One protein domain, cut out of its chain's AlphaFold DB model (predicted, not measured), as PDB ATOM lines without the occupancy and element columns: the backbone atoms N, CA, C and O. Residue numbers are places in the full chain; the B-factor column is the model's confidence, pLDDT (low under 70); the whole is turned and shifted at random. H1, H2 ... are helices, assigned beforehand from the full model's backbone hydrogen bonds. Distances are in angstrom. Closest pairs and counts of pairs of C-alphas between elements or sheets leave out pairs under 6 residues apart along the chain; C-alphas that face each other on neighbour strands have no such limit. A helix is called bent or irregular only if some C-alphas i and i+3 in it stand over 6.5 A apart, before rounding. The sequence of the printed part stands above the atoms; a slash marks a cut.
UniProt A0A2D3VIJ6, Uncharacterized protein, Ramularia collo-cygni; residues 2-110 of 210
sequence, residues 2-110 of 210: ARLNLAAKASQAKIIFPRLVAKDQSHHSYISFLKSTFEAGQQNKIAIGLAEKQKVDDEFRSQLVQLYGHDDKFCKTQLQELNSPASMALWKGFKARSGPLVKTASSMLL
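AT A GLANCE: This is residues 2 to 110 of the 210 residues of an uncharacterized protein of Ramularia collo-cygni (UniProt A0A2D3VIJ6). An elongated helical body has the irregular helix H2 in its middle, with H5a side by side with H2. At one end of the length H3 and H4 form a hairpin, and at the other H1 and H5b meet crosswise; the long link of residues 12 to 29 runs from H1 toward the H3 and H4 end before the backbone turns back into H2. The printed part has 109 residues, with five named helices in the order H1, H2, H3, H4, H5 and no named strand, and its class is all helix. It is only just compact, close to loose, with a radius of gyration of the C-alphas of 15.3 A, and its spans are 49 by 25 by 21 A.

IN THESE COORDINATES: H1 is residues 4 to 11, 11.2 A long, and begins at C-alpha 4 (127.810, 143.633, 68.642). H2, residues 30 to 50, is 19.8 A long; it is irregular, with C-alphas 43 and 46 being 8.9 A apart, and has a kink of 134 degrees near residue 44. H3, residues 53 to 68, is 21.8 A long and ends at C-alpha 68 (99.304, 139.446, 101.545). H4, residues 72 to 82, is 15.7 A long. H5, residues 85 to 108, was assigned as one helix by its hydrogen bonds but is bent, with C-alphas 97 and 100 being 7.4 A apart. Its arm H5a, residues 85 to 97, is 18.4 A long; its arm H5b, residues 100 to 108, is 12.1 A long and ends at C-alpha 108 (131.424, 135.969, 74.098).

HOW THE PARTS SIT: H2 is the hub, touching four other helices. H2 and H5a touch at a shallow tilt of 24 degrees, the same way, and their closest C-alphas, Gly 49 and Lys 95, are 6.3 A apart. H2 touches H5b with residues 45 to 50 alone; the closest C-alphas, Gly 49 and Val 102, are 5.4 A apart. H2 touches H4 with residues 30 to 31 alone, closest at the C-alphas of Tyr 30 and Glu 81, 6.3 A. The hairpin of H3 and H4 has a shallow tilt of 17 degrees, opposite ways, with the closest C-alphas, Tyr 68 and Cys 75, 6.6 A apart. H1 and H5b only just touch, with 3 pairs of C-alphas within 8 A, the closest being Leu 6 and Ala 105 at 7.3 A, and are about perpendicular at 78 degrees. H1 and H3 are apart. Every O i to N i+4 pair is within hydrogen-bond range in H1, H3, H5a and H5b; in H2 it is 13 of 17 and in H4 6 of 7.

THE WHOLE: The two C-alphas farthest apart are those of Ala 2 and Lys 73, 50.7 A. The printed part has no cut. The link from H1 to H2, 18 residues, is long, and the other three links are tight. The mean pLDDT of the printed part is 72.1; 39 residues are under 70, among them residues 2 to 14 and 98 to 110.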
ATOM      1  N   ALA A   2     126.297 140.655  63.529       44.84
ATOM      2  CA  ALA A   2     125.493 139.916  64.528       44.84
ATOM      3  C   ALA A   2     126.039 139.923  65.981       44.84
ATOM      4  O   ALA A   2     125.266 139.818  66.928       44.84
ATOM      5  N   ARG A   3     127.362 140.069  66.165       40.91
ATOM      6  CA  ARG A   3     128.054 139.939  67.467       40.91
ATOM      7  C   ARG A   3     127.889 141.152  68.402       40.91
ATOM      8  O   ARG A   3     127.537 140.973  69.562       40.91
ATOM      9  N   LEU A   4     128.040 142.379  67.890       45.38
ATOM     10  CA  LEU A   4     127.810 143.633  68.642       45.38
ATOM     11  C   LEU A   4     126.366 143.750  69.159       45.38
ATOM     12  O   LEU A   4     126.108 144.274  70.239       45.38
ATOM     13  N   ASN A   5     125.430 143.183  68.403       52.25
ATOM     14  CA  ASN A   5     124.007 143.213  68.706       52.25
ATOM     15  C   ASN A   5     123.640 142.312  69.905       52.25
ATOM     16  O   ASN A   5     122.639 142.548  70.569       52.25
ATOM     17  N   LEU A   6     124.447 141.289  70.219       48.97
ATOM     18  CA  LEU A   6     124.185 140.369  71.333       48.97
ATOM     19  C   LEU A   6     124.647 140.942  72.684       48.97
ATOM     20  O   LEU A   6     123.934 140.811  73.677       48.97
ATOM     21  N   ALA A   7     125.800 141.617  72.715       45.34
ATOM     22  CA  ALA A   7     126.329 142.268  73.917       45.34
ATOM     23  C   ALA A   7     125.471 143.474  74.347       45.34
ATOM     24  O   ALA A   7     125.158 143.617  75.527       45.34
ATOM     25  N   ALA A   8     125.007 144.281  73.385       52.84
ATOM     26  CA  ALA A   8     124.042 145.353  73.642       52.84
ATOM     27  C   ALA A   8     122.682 144.811  74.127       52.84
ATOM     28  O   ALA A   8     122.061 145.375  75.025       52.84
ATOM     29  N   LYS A   9     122.238 143.664  73.594       53.97
ATOM     30  CA  LYS A   9     121.034 142.975  74.086       53.97
ATOM     31  C   LYS A   9     121.208 142.427  75.500       53.97
ATOM     32  O   LYS A   9     120.244 142.443  76.252       53.97
ATOM     33  N   ALA A  10     122.405 141.976  75.877       54.72
ATOM     34  CA  ALA A  10     122.697 141.503  77.229       54.72
ATOM     35  C   ALA A  10     122.722 142.638  78.268       54.72
ATOM     36  O   ALA A  10     122.239 142.442  79.378       54.72
ATOM     37  N   SER A  11     123.225 143.827  77.917       46.84
ATOM     38  CA  SER A  11     123.246 144.983  78.830       46.84
ATOM     39  C   SER A  11     121.869 145.626  79.038       46.84
ATOM     40  O   SER A  11     121.617 146.212  80.088       46.84
ATOM     41  N   GLN A  12     120.953 145.478  78.076       54.34
ATOM     42  CA  GLN A  12     119.564 145.958  78.162       54.34
ATOM     43  C   GLN A  12     118.566 144.876  78.607       54.34
ATOM     44  O   GLN A  12     117.369 145.141  78.747       54.34
ATOM     45  N   ALA A  13     119.034 143.646  78.823       60.34
ATOM     46  CA  ALA A  13     118.199 142.502  79.145       60.34
ATOM     47  C   ALA A  13     117.616 142.604  80.564       60.34
ATOM     48  O   ALA A  13     118.242 142.206  81.543       60.34
ATOM     49  N   LYS A  14     116.384 143.112  80.671       67.75
ATOM     50  CA  LYS A  14     115.600 143.082  81.910       67.75
ATOM     51  C   LYS A  14     114.731 141.830  81.959       67.75
ATOM     52  O   LYS A  14     114.099 141.458  80.972       67.75
ATOM     53  N   ILE A  15     114.710 141.190  83.124       73.94
ATOM     54  CA  ILE A  15     113.744 140.137  83.430       73.94
ATOM     55  C   ILE A  15     112.397 140.819  83.639       73.94
ATOM     56  O   ILE A  15     112.316 141.840  84.322       73.94
ATOM     57  N   ILE A  16     111.357 140.262  83.032       79.62
ATOM     58  CA  ILE A  16     109.986 140.701  83.256       79.62
ATOM     59  C   ILE A  16     109.417 139.814  84.355       79.62
ATOM     60  O   ILE A  16     109.343 138.596  84.191       79.62
ATOM     61  N   PHE A  17     109.031 140.432  85.465       81.62
ATOM     62  CA  PHE A  17     108.378 139.744  86.565       81.62
ATOM     63  C   PHE A  17     106.859 139.881  86.425       81.62
ATOM     64  O   PHE A  17     106.364 141.006  86.300       81.62
ATOM     65  N   PRO A  18     106.105 138.770  86.405       81.00
ATOM     66  CA  PRO A  18     104.653 138.829  86.421       81.00
ATOM     67  C   PRO A  18     104.185 139.411  87.759       81.00
ATOM     68  O   PRO A  18     104.863 139.269  88.774       81.00
ATOM     69  N   ARG A  19     103.021 140.065  87.771       81.81
ATOM     70  CA  ARG A  19     102.394 140.469  89.033       81.81
ATOM     71  C   ARG A  19     101.739 139.258  89.683       81.81
ATOM     72  O   ARG A  19     101.018 138.520  89.010       81.81
ATOM     73  N   LEU A  20     101.950 139.082  90.983       79.19
ATOM     74  CA  LEU A  20     101.128 138.184  91.779       79.19
ATOM     75  C   LEU A  20      99.679 138.672  91.731       79.19
ATOM     76  O   LEU A  20      99.389 139.859  91.878       79.19
ATOM     77  N   VAL A  21      98.779 137.732  91.484       73.00
ATOM     78  CA  VAL A  21      97.336 137.966  91.446       73.00
ATOM     79  C   VAL A  21      96.674 137.351  92.675       73.00
ATOM     80  O   VAL A  21      97.314 136.634  93.451       73.00
ATOM     81  N   ALA A  22      95.404 137.703  92.880       65.69
ATOM     82  CA  ALA A  22      94.600 137.255  94.008       65.69
ATOM     83  C   ALA A  22      94.566 135.713  94.131       65.69
ATOM     84  O   ALA A  22      94.864 134.978  93.188       65.69
ATOM     85  N   LYS A  23      94.240 135.234  95.337       60.03
ATOM     86  CA  LYS A  23      94.355 133.834  95.794       60.03
ATOM     87  C   LYS A  23      93.587 132.817  94.932       60.03
ATOM     88  O   LYS A  23      93.867 131.626  94.990       60.03
ATOM     89  N   ASP A  24      92.636 133.289  94.142       62.41
ATOM     90  CA  ASP A  24      91.783 132.549  93.215       62.41
ATOM     91  C   ASP A  24      92.354 132.434  91.787       62.41
ATOM     92  O   ASP A  24      91.786 131.731  90.953       62.41
ATOM     93  N   GLN A  25      93.492 133.072  91.494       60.56
ATOM     94  CA  GLN A  25      94.091 133.096  90.158       60.56
ATOM     95  C   GLN A  25      95.391 132.288  90.050       60.56
ATOM     96  O   GLN A  25      96.059 131.958  91.029       60.56
ATOM     97  N   SER A  26      95.778 131.963  88.815       58.03
ATOM     98  CA  SER A  26      96.846 131.018  88.461       58.03
ATOM     99  C   SER A  26      98.248 131.357  88.988       58.03
ATOM    100  O   SER A  26      99.064 130.442  89.090       58.03
ATOM    101  N   HIS A  27      98.545 132.614  89.349       58.38
ATOM    102  CA  HIS A  27      99.885 133.054  89.784       58.38
ATOM    103  C   HIS A  27     100.037 133.302  91.295       58.38
ATOM    104  O   HIS A  27     100.944 134.022  91.694       58.38
ATOM    105  N   HIS A  28      99.191 132.722  92.150       69.75
ATOM    106  CA  HIS A  28      99.285 132.923  93.606       69.75
ATOM    107  C   HIS A  28     100.414 132.124  94.294       69.75
ATOM    108  O   HIS A  28     100.684 132.363  95.471       69.75
ATOM    109  N   SER A  29     101.045 131.170  93.597       82.56
ATOM    110  CA  SER A  29     102.125 130.330  94.140       82.56
ATOM    111  C   SER A  29     103.495 130.695  93.579       82.56
ATOM    112  O   SER A  29     103.611 131.168  92.439       82.56
ATOM    113  N   TYR A  30     104.557 130.410  94.339       83.88
ATOM    114  CA  TYR A  30     105.924 130.655  93.873       83.88
ATOM    115  C   TYR A  30     106.239 129.857  92.603       83.88
ATOM    116  O   TYR A  30     106.872 130.361  91.677       83.88
ATOM    117  N   ILE A  31     105.752 128.617  92.513       84.38
ATOM    118  CA  ILE A  31     105.944 127.763  91.334       84.38
ATOM    119  C   ILE A  31     105.312 128.387  90.084       84.38
ATOM    120  O   ILE A  31     105.942 128.397  89.022       84.38
ATOM    121  N   SER A  32     104.086 128.904  90.192       83.94
ATOM    122  CA  SER A  32     103.407 129.560  89.073       83.94
ATOM    123  C   SER A  32     104.066 130.884  88.701       83.94
ATOM    124  O   SER A  32     104.273 131.148  87.518       83.94
ATOM    125  N   PHE A  33     104.468 131.685  89.691       85.69
ATOM    126  CA  PHE A  33     105.238 132.912  89.476       85.69
ATOM    127  C   PHE A  33     106.544 132.632  88.726       85.69
ATOM    128  O   PHE A  33     106.872 133.309  87.749       85.69
ATOM    129  N   LEU A  34     107.262 131.585  89.136       85.31
ATOM    130  CA  LEU A  34     108.506 131.174  88.509       85.31
ATOM    131  C   LEU A  34     108.266 130.768  87.052       85.31
ATOM    132  O   LEU A  34     108.904 131.317  86.157       85.31
ATOM    133  N   LYS A  35     107.304 129.871  86.792       84.81
ATOM    134  CA  LYS A  35     106.939 129.446  85.427       84.81
ATOM    135  C   LYS A  35     106.623 130.639  84.531       84.81
ATOM    136  O   LYS A  35     107.204 130.744  83.457       84.81
ATOM    137  N   SER A  36     105.803 131.571  85.002       82.00
ATOM    138  CA  SER A  36     105.396 132.733  84.211       82.00
ATOM    139  C   SER A  36     106.514 133.756  84.017       82.00
ATOM    140  O   SER A  36     106.608 134.348  82.947       82.00
ATOM    141  N   THR A  37     107.425 133.902  84.983       81.81
ATOM    142  CA  THR A  37     108.667 134.680  84.809       81.81
ATOM    143  C   THR A  37     109.525 134.083  83.689       81.81
ATOM    144  O   THR A  37     110.042 134.798  82.828       81.81
ATOM    145  N   PHE A  38     109.649 132.752  83.660       79.56
ATOM    146  CA  PHE A  38     110.402 132.050  82.623       79.56
ATOM    147  C   PHE A  38     109.700 132.056  81.257       79.56
ATOM    148  O   PHE A  38     110.376 132.143  80.234       79.56
ATOM    149  N   GLU A  39     108.370 131.982  81.218       80.50
ATOM    150  CA  GLU A  39     107.568 132.091  79.994       80.50
ATOM    151  C   GLU A  39     107.648 133.500  79.399       80.50
ATOM    152  O   GLU A  39     108.006 133.647  78.230       80.50
ATOM    153  N   ALA A  40     107.429 134.539  80.212       73.06
ATOM    154  CA  ALA A  40     107.523 135.936  79.790       73.06
ATOM    155  C   ALA A  40     108.933 136.284  79.294       73.06
ATOM    156  O   ALA A  40     109.111 136.938  78.265       73.06
ATOM    157  N   GLY A  41     109.966 135.792  79.980       69.25
ATOM    158  CA  GLY A  41     111.340 136.003  79.551       69.25
ATOM    159  C   GLY A  41     111.805 135.071  78.421       69.25
ATOM    160  O   GLY A  41     112.952 135.208  77.999       69.25
ATOM    161  N   GLN A  42     110.988 134.153  77.874       67.19
ATOM    162  CA  GLN A  42     111.394 133.386  76.678       67.19
ATOM    163  C   GLN A  42     111.678 134.293  75.475       67.19
ATOM    164  O   GLN A  42     112.499 133.942  74.623       67.19
ATOM    165  N   GLN A  43     111.051 135.469  75.432       65.88
ATOM    166  CA  GLN A  43     111.336 136.512  74.447       65.88
ATOM    167  C   GLN A  43     112.716 137.161  74.672       65.88
ATOM    168  O   GLN A  43     113.324 137.672  73.734       65.88
ATOM    169  N   ASN A  44     113.261 137.070  75.891       70.25
ATOM    170  CA  ASN A  44     114.580 137.563  76.281       70.25
ATOM    171  C   ASN A  44     115.400 136.481  77.013       70.25
ATOM    172  O   ASN A  44     115.710 136.573  78.205       70.25
ATOM    173  N   LYS A  45     115.777 135.431  76.270       69.50
ATOM    174  CA  LYS A  45     116.515 134.264  76.793       69.50
ATOM    175  C   LYS A  45     117.845 134.628  77.468       69.50
ATOM    176  O   LYS A  45     118.319 133.872  78.315       69.50
ATOM    177  N   ILE A  46     118.432 135.772  77.109       66.31
ATOM    178  CA  ILE A  46     119.666 136.297  77.710       66.31
ATOM    179  C   ILE A  46     119.390 136.815  79.130       66.31
ATOM    180  O   ILE A  46     120.127 136.449  80.044       66.31
ATOM    181  N   ALA A  47     118.304 137.574  79.344       68.00
ATOM    182  CA  ALA A  47     117.899 138.074  80.666       68.00
ATOM    183  C   ALA A  47     117.676 136.934  81.665       68.00
ATOM    184  O   ALA A  47     118.268 136.910  82.742       68.00
ATOM    185  N   ILE A  48     116.865 135.945  81.273       72.25
ATOM    186  CA  ILE A  48     116.614 134.730  82.061       72.25
ATOM    187  C   ILE A  48     117.922 133.996  82.352       72.25
ATOM    188  O   ILE A  48     118.173 133.477  83.440       72.25
ATOM    189  N   GLY A  49     118.753 133.918  81.328       70.12
ATOM    190  CA  GLY A  49     119.997 133.202  81.364       70.12
ATOM    191  C   GLY A  49     121.020 133.770  82.346       70.12
ATOM    192  O   GLY A  49     121.718 133.000  83.007       70.12
ATOM    193  N   LEU A  50     121.053 135.092  82.495       71.00
ATOM    194  CA  LEU A  50     121.900 135.820  83.445       71.00
ATOM    195  C   LEU A  50     121.228 136.041  84.808       71.00
ATOM    196  O   LEU A  50     121.898 136.425  85.760       71.00
ATOM    197  N   ALA A  51     119.930 135.754  84.925       75.88
ATOM    198  CA  ALA A  51     119.182 135.878  86.166       75.88
ATOM    199  C   ALA A  51     119.801 135.051  87.301       75.88
ATOM    200  O   ALA A  51     120.095 133.856  87.140       75.88
ATOM    201  N   GLU A  52     119.931 135.678  88.465       81.00
ATOM    202  CA  GLU A  52     120.218 135.015  89.733       81.00
ATOM    203  C   GLU A  52     118.902 134.627  90.405       81.00
ATOM    204  O   GLU A  52     117.955 135.414  90.398       81.00
ATOM    205  N   LYS A  53     118.852 133.436  91.018       82.25
ATOM    206  CA  LYS A  53     117.643 132.971  91.717       82.25
ATOM    207  C   LYS A  53     117.233 133.960  92.806       82.25
ATOM    208  O   LYS A  53     116.057 134.268  92.925       82.25
ATOM    209  N   GLN A  54     118.220 134.507  93.517       83.38
ATOM    210  CA  GLN A  54     118.011 135.468  94.593       83.38
ATOM    211  C   GLN A  54     117.182 136.676  94.139       83.38
ATOM    212  O   GLN A  54     116.226 137.032  94.807       83.38
ATOM    213  N   LYS A  55     117.464 137.239  92.956       83.19
ATOM    214  CA  LYS A  55     116.694 138.376  92.426       83.19
ATOM    215  C   LYS A  55     115.230 138.027  92.162       83.19
ATOM    216  O   LYS A  55     114.359 138.865  92.351       83.19
ATOM    217  N   VAL A  56     114.960 136.800  91.715       85.56
ATOM    218  CA  VAL A  56     113.589 136.318  91.483       85.56
ATOM    219  C   VAL A  56     112.873 136.053  92.810       85.56
ATOM    220  O   VAL A  56     111.691 136.357  92.947       85.56
ATOM    221  N   ASP A  57     113.598 135.522  93.794       88.19
ATOM    222  CA  ASP A  57     113.096 135.279  95.147       88.19
ATOM    223  C   ASP A  57     112.749 136.589  95.865       88.19
ATOM    224  O   ASP A  57     111.696 136.678  96.498       88.19
ATOM    225  N   ASP A  58     113.609 137.601  95.755       86.12
ATOM    226  CA  ASP A  58     113.422 138.919  96.369       86.12
ATOM    227  C   ASP A  58     112.212 139.645  95.773       86.12
ATOM    228  O   ASP A  58     111.404 140.213  96.509       86.12
ATOM    229  N   GLU A  59     112.033 139.565  94.454       87.94
ATOM    230  CA  GLU A  59     110.864 140.133  93.786       87.94
ATOM    231  C   GLU A  59     109.569 139.445  94.237       87.94
ATOM    232  O   GLU A  59     108.598 140.111  94.596       87.94
ATOM    233  N   PHE A  60     109.559 138.108  94.291       88.06
ATOM    234  CA  PHE A  60     108.402 137.366  94.788       88.06
ATOM    235  C   PHE A  60     108.076 137.734  96.239       88.06
ATOM    236  O   PHE A  60     106.917 137.973  96.566       88.06
ATOM    237  N   ARG A  61     109.094 137.826  97.109       87.06
ATOM    238  CA  ARG A  61     108.937 138.262  98.506       87.06
ATOM    239  C   ARG A  61     108.315 139.650  98.591       87.06
ATOM    240  O   ARG A  61     107.381 139.838  99.365       87.06
ATOM    241  N   SER A  62     108.815 140.592  97.794       87.75
ATOM    242  CA  SER A  62     108.312 141.965  97.744       87.75
ATOM    243  C   SER A  62     106.823 141.995  97.393       87.75
ATOM    244  O   SER A  62     106.017 142.545  98.146       87.75
ATOM    245  N   GLN A  63     106.427 141.318  96.311       87.50
ATOM    246  CA  GLN A  63     105.028 141.281  95.878       87.50
ATOM    247  C   GLN A  63     104.126 140.534  96.870       87.50
ATOM    248  O   GLN A  63     102.997 140.955  97.120       87.50
ATOM    249  N   LEU A  64     104.622 139.450  97.474       87.44
ATOM    250  CA  LEU A  64     103.880 138.663  98.458       87.44
ATOM    251  C   LEU A  64     103.574 139.489  99.713       87.44
ATOM    252  O   LEU A  64     102.446 139.461 100.196       87.44
ATOM    253  N   VAL A  65     104.548 140.254 100.214       86.31
ATOM    254  CA  VAL A  65     104.356 141.150 101.366       86.31
ATOM    255  C   VAL A  65     103.403 142.295 101.019       86.31
ATOM    256  O   VAL A  65     102.538 142.630 101.822       86.31
ATOM    257  N   GLN A  66     103.509 142.869  99.817       84.81
ATOM    258  CA  GLN A  66     102.622 143.953  99.386       84.81
ATOM    259  C   GLN A  66     101.153 143.519  99.280       84.81
ATOM    260  O   GLN A  66     100.266 144.279  99.655       84.81
ATOM    261  N   LEU A  67     100.889 142.312  98.773       83.31
ATOM    262  CA  LEU A  67      99.525 141.820  98.550       83.31
ATOM    263  C   LEU A  67      98.931 141.115  99.770       83.31
ATOM    264  O   LEU A  67      97.742 141.255 100.047       83.31
ATOM    265  N   TYR A  68      99.753 140.364 100.501       82.94
ATOM    266  CA  TYR A  68      99.304 139.446 101.545       82.94
ATOM    267  C   TYR A  68      99.987 139.679 102.889       82.94
ATOM    268  O   TYR A  68      99.859 138.841 103.770       82.94
ATOM    269  N   GLY A  69     100.654 140.817 103.105       81.25
ATOM    270  CA  GLY A  69     101.311 141.129 104.383       81.25
ATOM    271  C   GLY A  69     100.381 141.134 105.607       81.25
ATOM    272  O   GLY A  69     100.860 141.166 106.732       81.25
ATOM    273  N   HIS A  70      99.063 141.081 105.395       83.12
ATOM    274  CA  HIS A  70      98.052 140.907 106.437       83.12
ATOM    275  C   HIS A  70      97.758 139.428 106.786       83.12
ATOM    276  O   HIS A  70      97.190 139.165 107.844       83.12
ATOM    277  N   ASP A  71      98.128 138.461 105.935       82.69
ATOM    278  CA  ASP A  71      97.950 137.013 106.136       82.69
ATOM    279  C   ASP A  71      99.312 136.324 106.340       82.69
ATOM    280  O   ASP A  71      99.895 135.684 105.459       82.69
ATOM    281  N   ASP A  72      99.808 136.446 107.569       82.56
ATOM    282  CA  ASP A  72     101.107 135.943 108.026       82.56
ATOM    283  C   ASP A  72     101.288 134.430 107.805       82.56
ATOM    284  O   ASP A  72     102.389 133.936 107.528       82.56
ATOM    285  N   LYS A  73     100.191 133.671 107.924       84.19
ATOM    286  CA  LYS A  73     100.189 132.217 107.743       84.19
ATOM    287  C   LYS A  73     100.369 131.874 106.268       84.19
ATOM    288  O   LYS A  73     101.209 131.035 105.944       84.19
ATOM    289  N   PHE A  74      99.632 132.547 105.386       82.38
ATOM    290  CA  PHE A  74      99.767 132.375 103.945       82.38
ATOM    291  C   PHE A  74     101.155 132.790 103.448       82.38
ATOM    292  O   PHE A  74     101.796 132.018 102.728       82.38
ATOM    293  N   CYS A  75     101.673 133.938 103.897       82.38
ATOM    294  CA  CYS A  75     103.028 134.374 103.564       82.38
ATOM    295  C   CYS A  75     104.075 133.332 103.970       82.38
ATOM    296  O   CYS A  75     104.906 132.954 103.149       82.38
ATOM    297  N   LYS A  76     104.018 132.797 105.196       85.06
ATOM    298  CA  LYS A  76     104.963 131.758 105.648       85.06
ATOM    299  C   LYS A  76     104.903 130.497 104.785       85.06
ATOM    300  O   LYS A  76     105.958 129.979 104.423       85.06
ATOM    301  N   THR A  77     103.710 130.029 104.418       84.69
ATOM    302  CA  THR A  77     103.552 128.863 103.531       84.69
ATOM    303  C   THR A  77     104.166 129.117 102.152       84.69
ATOM    304  O   THR A  77     104.941 128.296 101.667       84.69
ATOM    305  N   GLN A  78     103.908 130.279 101.551       83.88
ATOM    306  CA  GLN A  78     104.469 130.638 100.244       83.88
ATOM    307  C   GLN A  78     105.991 130.857 100.293       83.88
ATOM    308  O   GLN A  78     106.717 130.472  99.378       83.88
ATOM    309  N   LEU A  79     106.516 131.406 101.390       84.81
ATOM    310  CA  LEU A  79     107.958 131.573 101.577       84.81
ATOM    311  C   LEU A  79     108.692 130.243 101.790       84.81
ATOM    312  O   LEU A  79     109.871 130.137 101.452       84.81
ATOM    313  N   GLN A  80     108.026 129.215 102.316       85.88
ATOM    314  CA  GLN A  80     108.597 127.868 102.381       85.88
ATOM    315  C   GLN A  80     108.747 127.248 100.983       85.88
ATOM    316  O   GLN A  80     109.725 126.539 100.736       85.88
ATOM    317  N   GLU A  81     107.857 127.573 100.035       82.12
ATOM    318  CA  GLU A  81     107.972 127.092  98.653       82.12
ATOM    319  C   GLU A  81     109.235 127.602  97.947       82.12
ATOM    320  O   GLU A  81     109.806 126.858  97.145       82.12
ATOM    321  N   LEU A  82     109.733 128.800  98.288       82.19
ATOM    322  CA  LEU A  82     110.977 129.365  97.735       82.19
ATOM    323  C   LEU A  82     112.166 128.410  97.875       82.19
ATOM    324  O   LEU A  82     112.988 128.300  96.956       82.19
ATOM    325  N   ASN A  83     112.232 127.726  99.019       81.88
ATOM    326  CA  ASN A  83     113.304 126.811  99.403       81.88
ATOM    327  C   ASN A  83     112.943 125.341  99.165       81.88
ATOM    328  O   ASN A  83     113.731 124.450  99.485       81.88
ATOM    329  N   SER A  84     111.760 125.068  98.609       85.81
ATOM    330  CA  SER A  84     111.331 123.701  98.345       85.81
ATOM    331  C   SER A  84     112.240 123.019  97.307       85.81
ATOM    332  O   SER A  84     112.733 123.665  96.371       85.81
ATOM    333  N   PRO A  85     112.426 121.687  97.397       83.00
ATOM    334  CA  PRO A  85     113.131 120.926  96.367       83.00
ATOM    335  C   PRO A  85     112.528 121.123  94.967       83.00
ATOM    336  O   PRO A  85     113.266 121.179  93.984       83.00
ATOM    337  N   ALA A  86     111.204 121.292  94.881       80.88
ATOM    338  CA  ALA A  86     110.482 121.544  93.636       80.88
ATOM    339  C   ALA A  86     110.864 122.892  92.997       80.88
ATOM    340  O   ALA A  86     111.160 122.940  91.803       80.88
ATOM    341  N   SER A  87     110.934 123.966  93.792       81.69
ATOM    342  CA  SER A  87     111.421 125.289  93.363       81.69
ATOM    343  C   SER A  87     112.841 125.207  92.792       81.69
ATOM    344  O   SER A  87     113.111 125.662  91.677       81.69
ATOM    345  N   MET A  88     113.746 124.549  93.521       83.12
ATOM    346  CA  MET A  88     115.141 124.399  93.106       83.12
ATOM    347  C   MET A  88     115.286 123.549  91.839       83.12
ATOM    348  O   MET A  88     116.095 123.876  90.967       83.12
ATOM    349  N   ALA A  89     114.508 122.471  91.717       82.19
ATOM    350  CA  ALA A  89     114.484 121.625  90.529       82.19
ATOM    351  C   ALA A  89     113.955 122.383  89.303       82.19
ATOM    352  O   ALA A  89     114.561 122.310  88.231       82.19
ATOM    353  N   LEU A  90     112.887 123.170  89.466       83.62
ATOM    354  CA  LEU A  90     112.341 124.021  88.407       83.62
ATOM    355  C   LEU A  90     113.356 125.072  87.960       83.62
ATOM    356  O   LEU A  90     113.650 125.154  86.767       83.62
ATOM    357  N   TRP A  91     113.952 125.811  88.898       84.25
ATOM    358  CA  TRP A  91     114.992 126.800  88.604       84.25
ATOM    359  C   TRP A  91     116.153 126.192  87.806       84.25
ATOM    360  O   TRP A  91     116.528 126.704  86.748       84.25
ATOM    361  N   LYS A  92     116.688 125.053  88.269       83.25
ATOM    362  CA  LYS A  92     117.761 124.325  87.574       83.25
ATOM    363  C   LYS A  92     117.327 123.867  86.181       83.25
ATOM    364  O   LYS A  92     118.074 124.059  85.223       83.25
ATOM    365  N   GLY A  93     116.121 123.312  86.051       81.38
ATOM    366  CA  GLY A  93     115.568 122.855  84.777       81.38
ATOM    367  C   GLY A  93     115.379 123.989  83.768       81.38
ATOM    368  O   GLY A  93     115.625 123.816  82.575       81.38
ATOM    369  N   PHE A  94     114.990 125.180  84.219       78.56
ATOM    370  CA  PHE A  94     114.913 126.345  83.346       78.56
ATOM    371  C   PHE A  94     116.292 126.888  82.958       78.56
ATOM    372  O   PHE A  94     116.536 127.110  81.774       78.56
ATOM    373  N   LYS A  95     117.236 127.003  83.901       75.81
ATOM    374  CA  LYS A  95     118.615 127.434  83.597       75.81
ATOM    375  C   LYS A  95     119.326 126.477  82.641       75.81
ATOM    376  O   LYS A  95     120.060 126.937  81.771       75.81
ATOM    377  N   ALA A  96     119.082 125.171  82.748       73.00
ATOM    378  CA  ALA A  96     119.604 124.182  81.807       73.00
ATOM    379  C   ALA A  96     119.072 124.410  80.380       73.00
ATOM    380  O   ALA A  96     119.844 124.359  79.425       73.00
ATOM    381  N   ARG A  97     117.783 124.754  80.241       70.31
ATOM    382  CA  ARG A  97     117.148 125.089  78.952       70.31
ATOM    383  C   ARG A  97     117.648 126.409  78.357       70.31
ATOM    384  O   ARG A  97     117.728 126.538  77.139       70.31
ATOM    385  N   SER A  98     118.037 127.369  79.193       63.69
ATOM    386  CA  SER A  98     118.681 128.626  78.769       63.69
ATOM    387  C   SER A  98     120.196 128.482  78.533       63.69
ATOM    388  O   SER A  98     120.811 129.329  77.885       63.69
ATOM    389  N   GLY A  99     120.807 127.411  79.046       53.59
ATOM    390  CA  GLY A  99     122.253 127.202  79.165       53.59
ATOM    391  C   GLY A  99     123.092 127.321  77.883       53.59
ATOM    392  O   GLY A  99     124.170 127.912  77.962       53.59
ATOM    393  N   PRO A 100     122.649 126.839  76.703       57.28
ATOM    394  CA  PRO A 100     123.430 126.962  75.466       57.28
ATOM    395  C   PRO A 100     123.625 128.420  75.015       57.28
ATOM    396  O   PRO A 100     124.703 128.798  74.563       57.28
ATOM    397  N   LEU A 101     122.612 129.272  75.203       52.25
ATOM    398  CA  LEU A 101     122.654 130.695  74.840       52.25
ATOM    399  C   LEU A 101     123.461 131.531  75.845       52.25
ATOM    400  O   LEU A 101     124.114 132.494  75.457       52.25
ATOM    401  N   VAL A 102     123.469 131.132  77.120       49.97
ATOM    402  CA  VAL A 102     124.197 131.818  78.205       49.97
ATOM    403  C   VAL A 102     125.672 131.481  78.200       49.97
ATOM    404  O   VAL A 102     126.485 132.383  78.335       49.97
ATOM    405  N   LYS A 103     126.041 130.210  77.988       48.19
ATOM    406  CA  LYS A 103     127.451 129.846  77.796       48.19
ATOM    407  C   LYS A 103     128.041 130.615  76.620       48.19
ATOM    408  O   LYS A 103     129.148 131.112  76.732       48.19
ATOM    409  N   THR A 104     127.265 130.793  75.555       46.03
ATOM    410  CA  THR A 104     127.665 131.567  74.379       46.03
ATOM    411  C   THR A 104     127.749 133.068  74.682       46.03
ATOM    412  O   THR A 104     128.759 133.671  74.366       46.03
ATOM    413  N   ALA A 105     126.775 133.683  75.363       43.38
ATOM    414  CA  ALA A 105     126.813 135.117  75.693       43.38
ATOM    415  C   ALA A 105     127.847 135.487  76.782       43.38
ATOM    416  O   ALA A 105     128.529 136.500  76.656       43.38
ATOM    417  N   SER A 106     128.004 134.662  77.823       39.50
ATOM    418  CA  SER A 106     128.998 134.851  78.893       39.50
ATOM    419  C   SER A 106     130.418 134.499  78.443       39.50
ATOM    420  O   SER A 106     131.354 135.160  78.875       39.50
ATOM    421  N   SER A 107     130.588 133.519  77.544       39.44
ATOM    422  CA  SER A 107     131.864 133.285  76.853       39.44
ATOM    423  C   SER A 107     132.158 134.413  75.860       39.44
ATOM    424  O   SER A 107     133.247 134.960  75.867       39.44
ATOM    425  N   MET A 108     131.195 134.882  75.065       44.28
ATOM    426  CA  MET A 108     131.424 135.969  74.098       44.28
ATOM    427  C   MET A 108     131.708 137.340  74.728       44.28
ATOM    428  O   MET A 108     132.342 138.162  74.077       44.28
ATOM    429  N   LEU A 109     131.271 137.602  75.963       41.94
ATOM    430  CA  LEU A 109     131.581 138.852  76.671       41.94
ATOM    431  C   LEU A 109     133.012 138.900  77.244       41.94
ATOM    432  O   LEU A 109     133.470 139.993  77.563       41.94
ATOM    433  N   LEU A 110     133.699 137.756  77.382       41.75
ATOM    434  CA  LEU A 110     134.973 137.647  78.121       41.75
ATOM    435  C   LEU A 110     136.072 136.801  77.427       41.75
ATOM    436  O   LEU A 110     137.243 136.937  77.769       41.75
TER     437      LEU A 110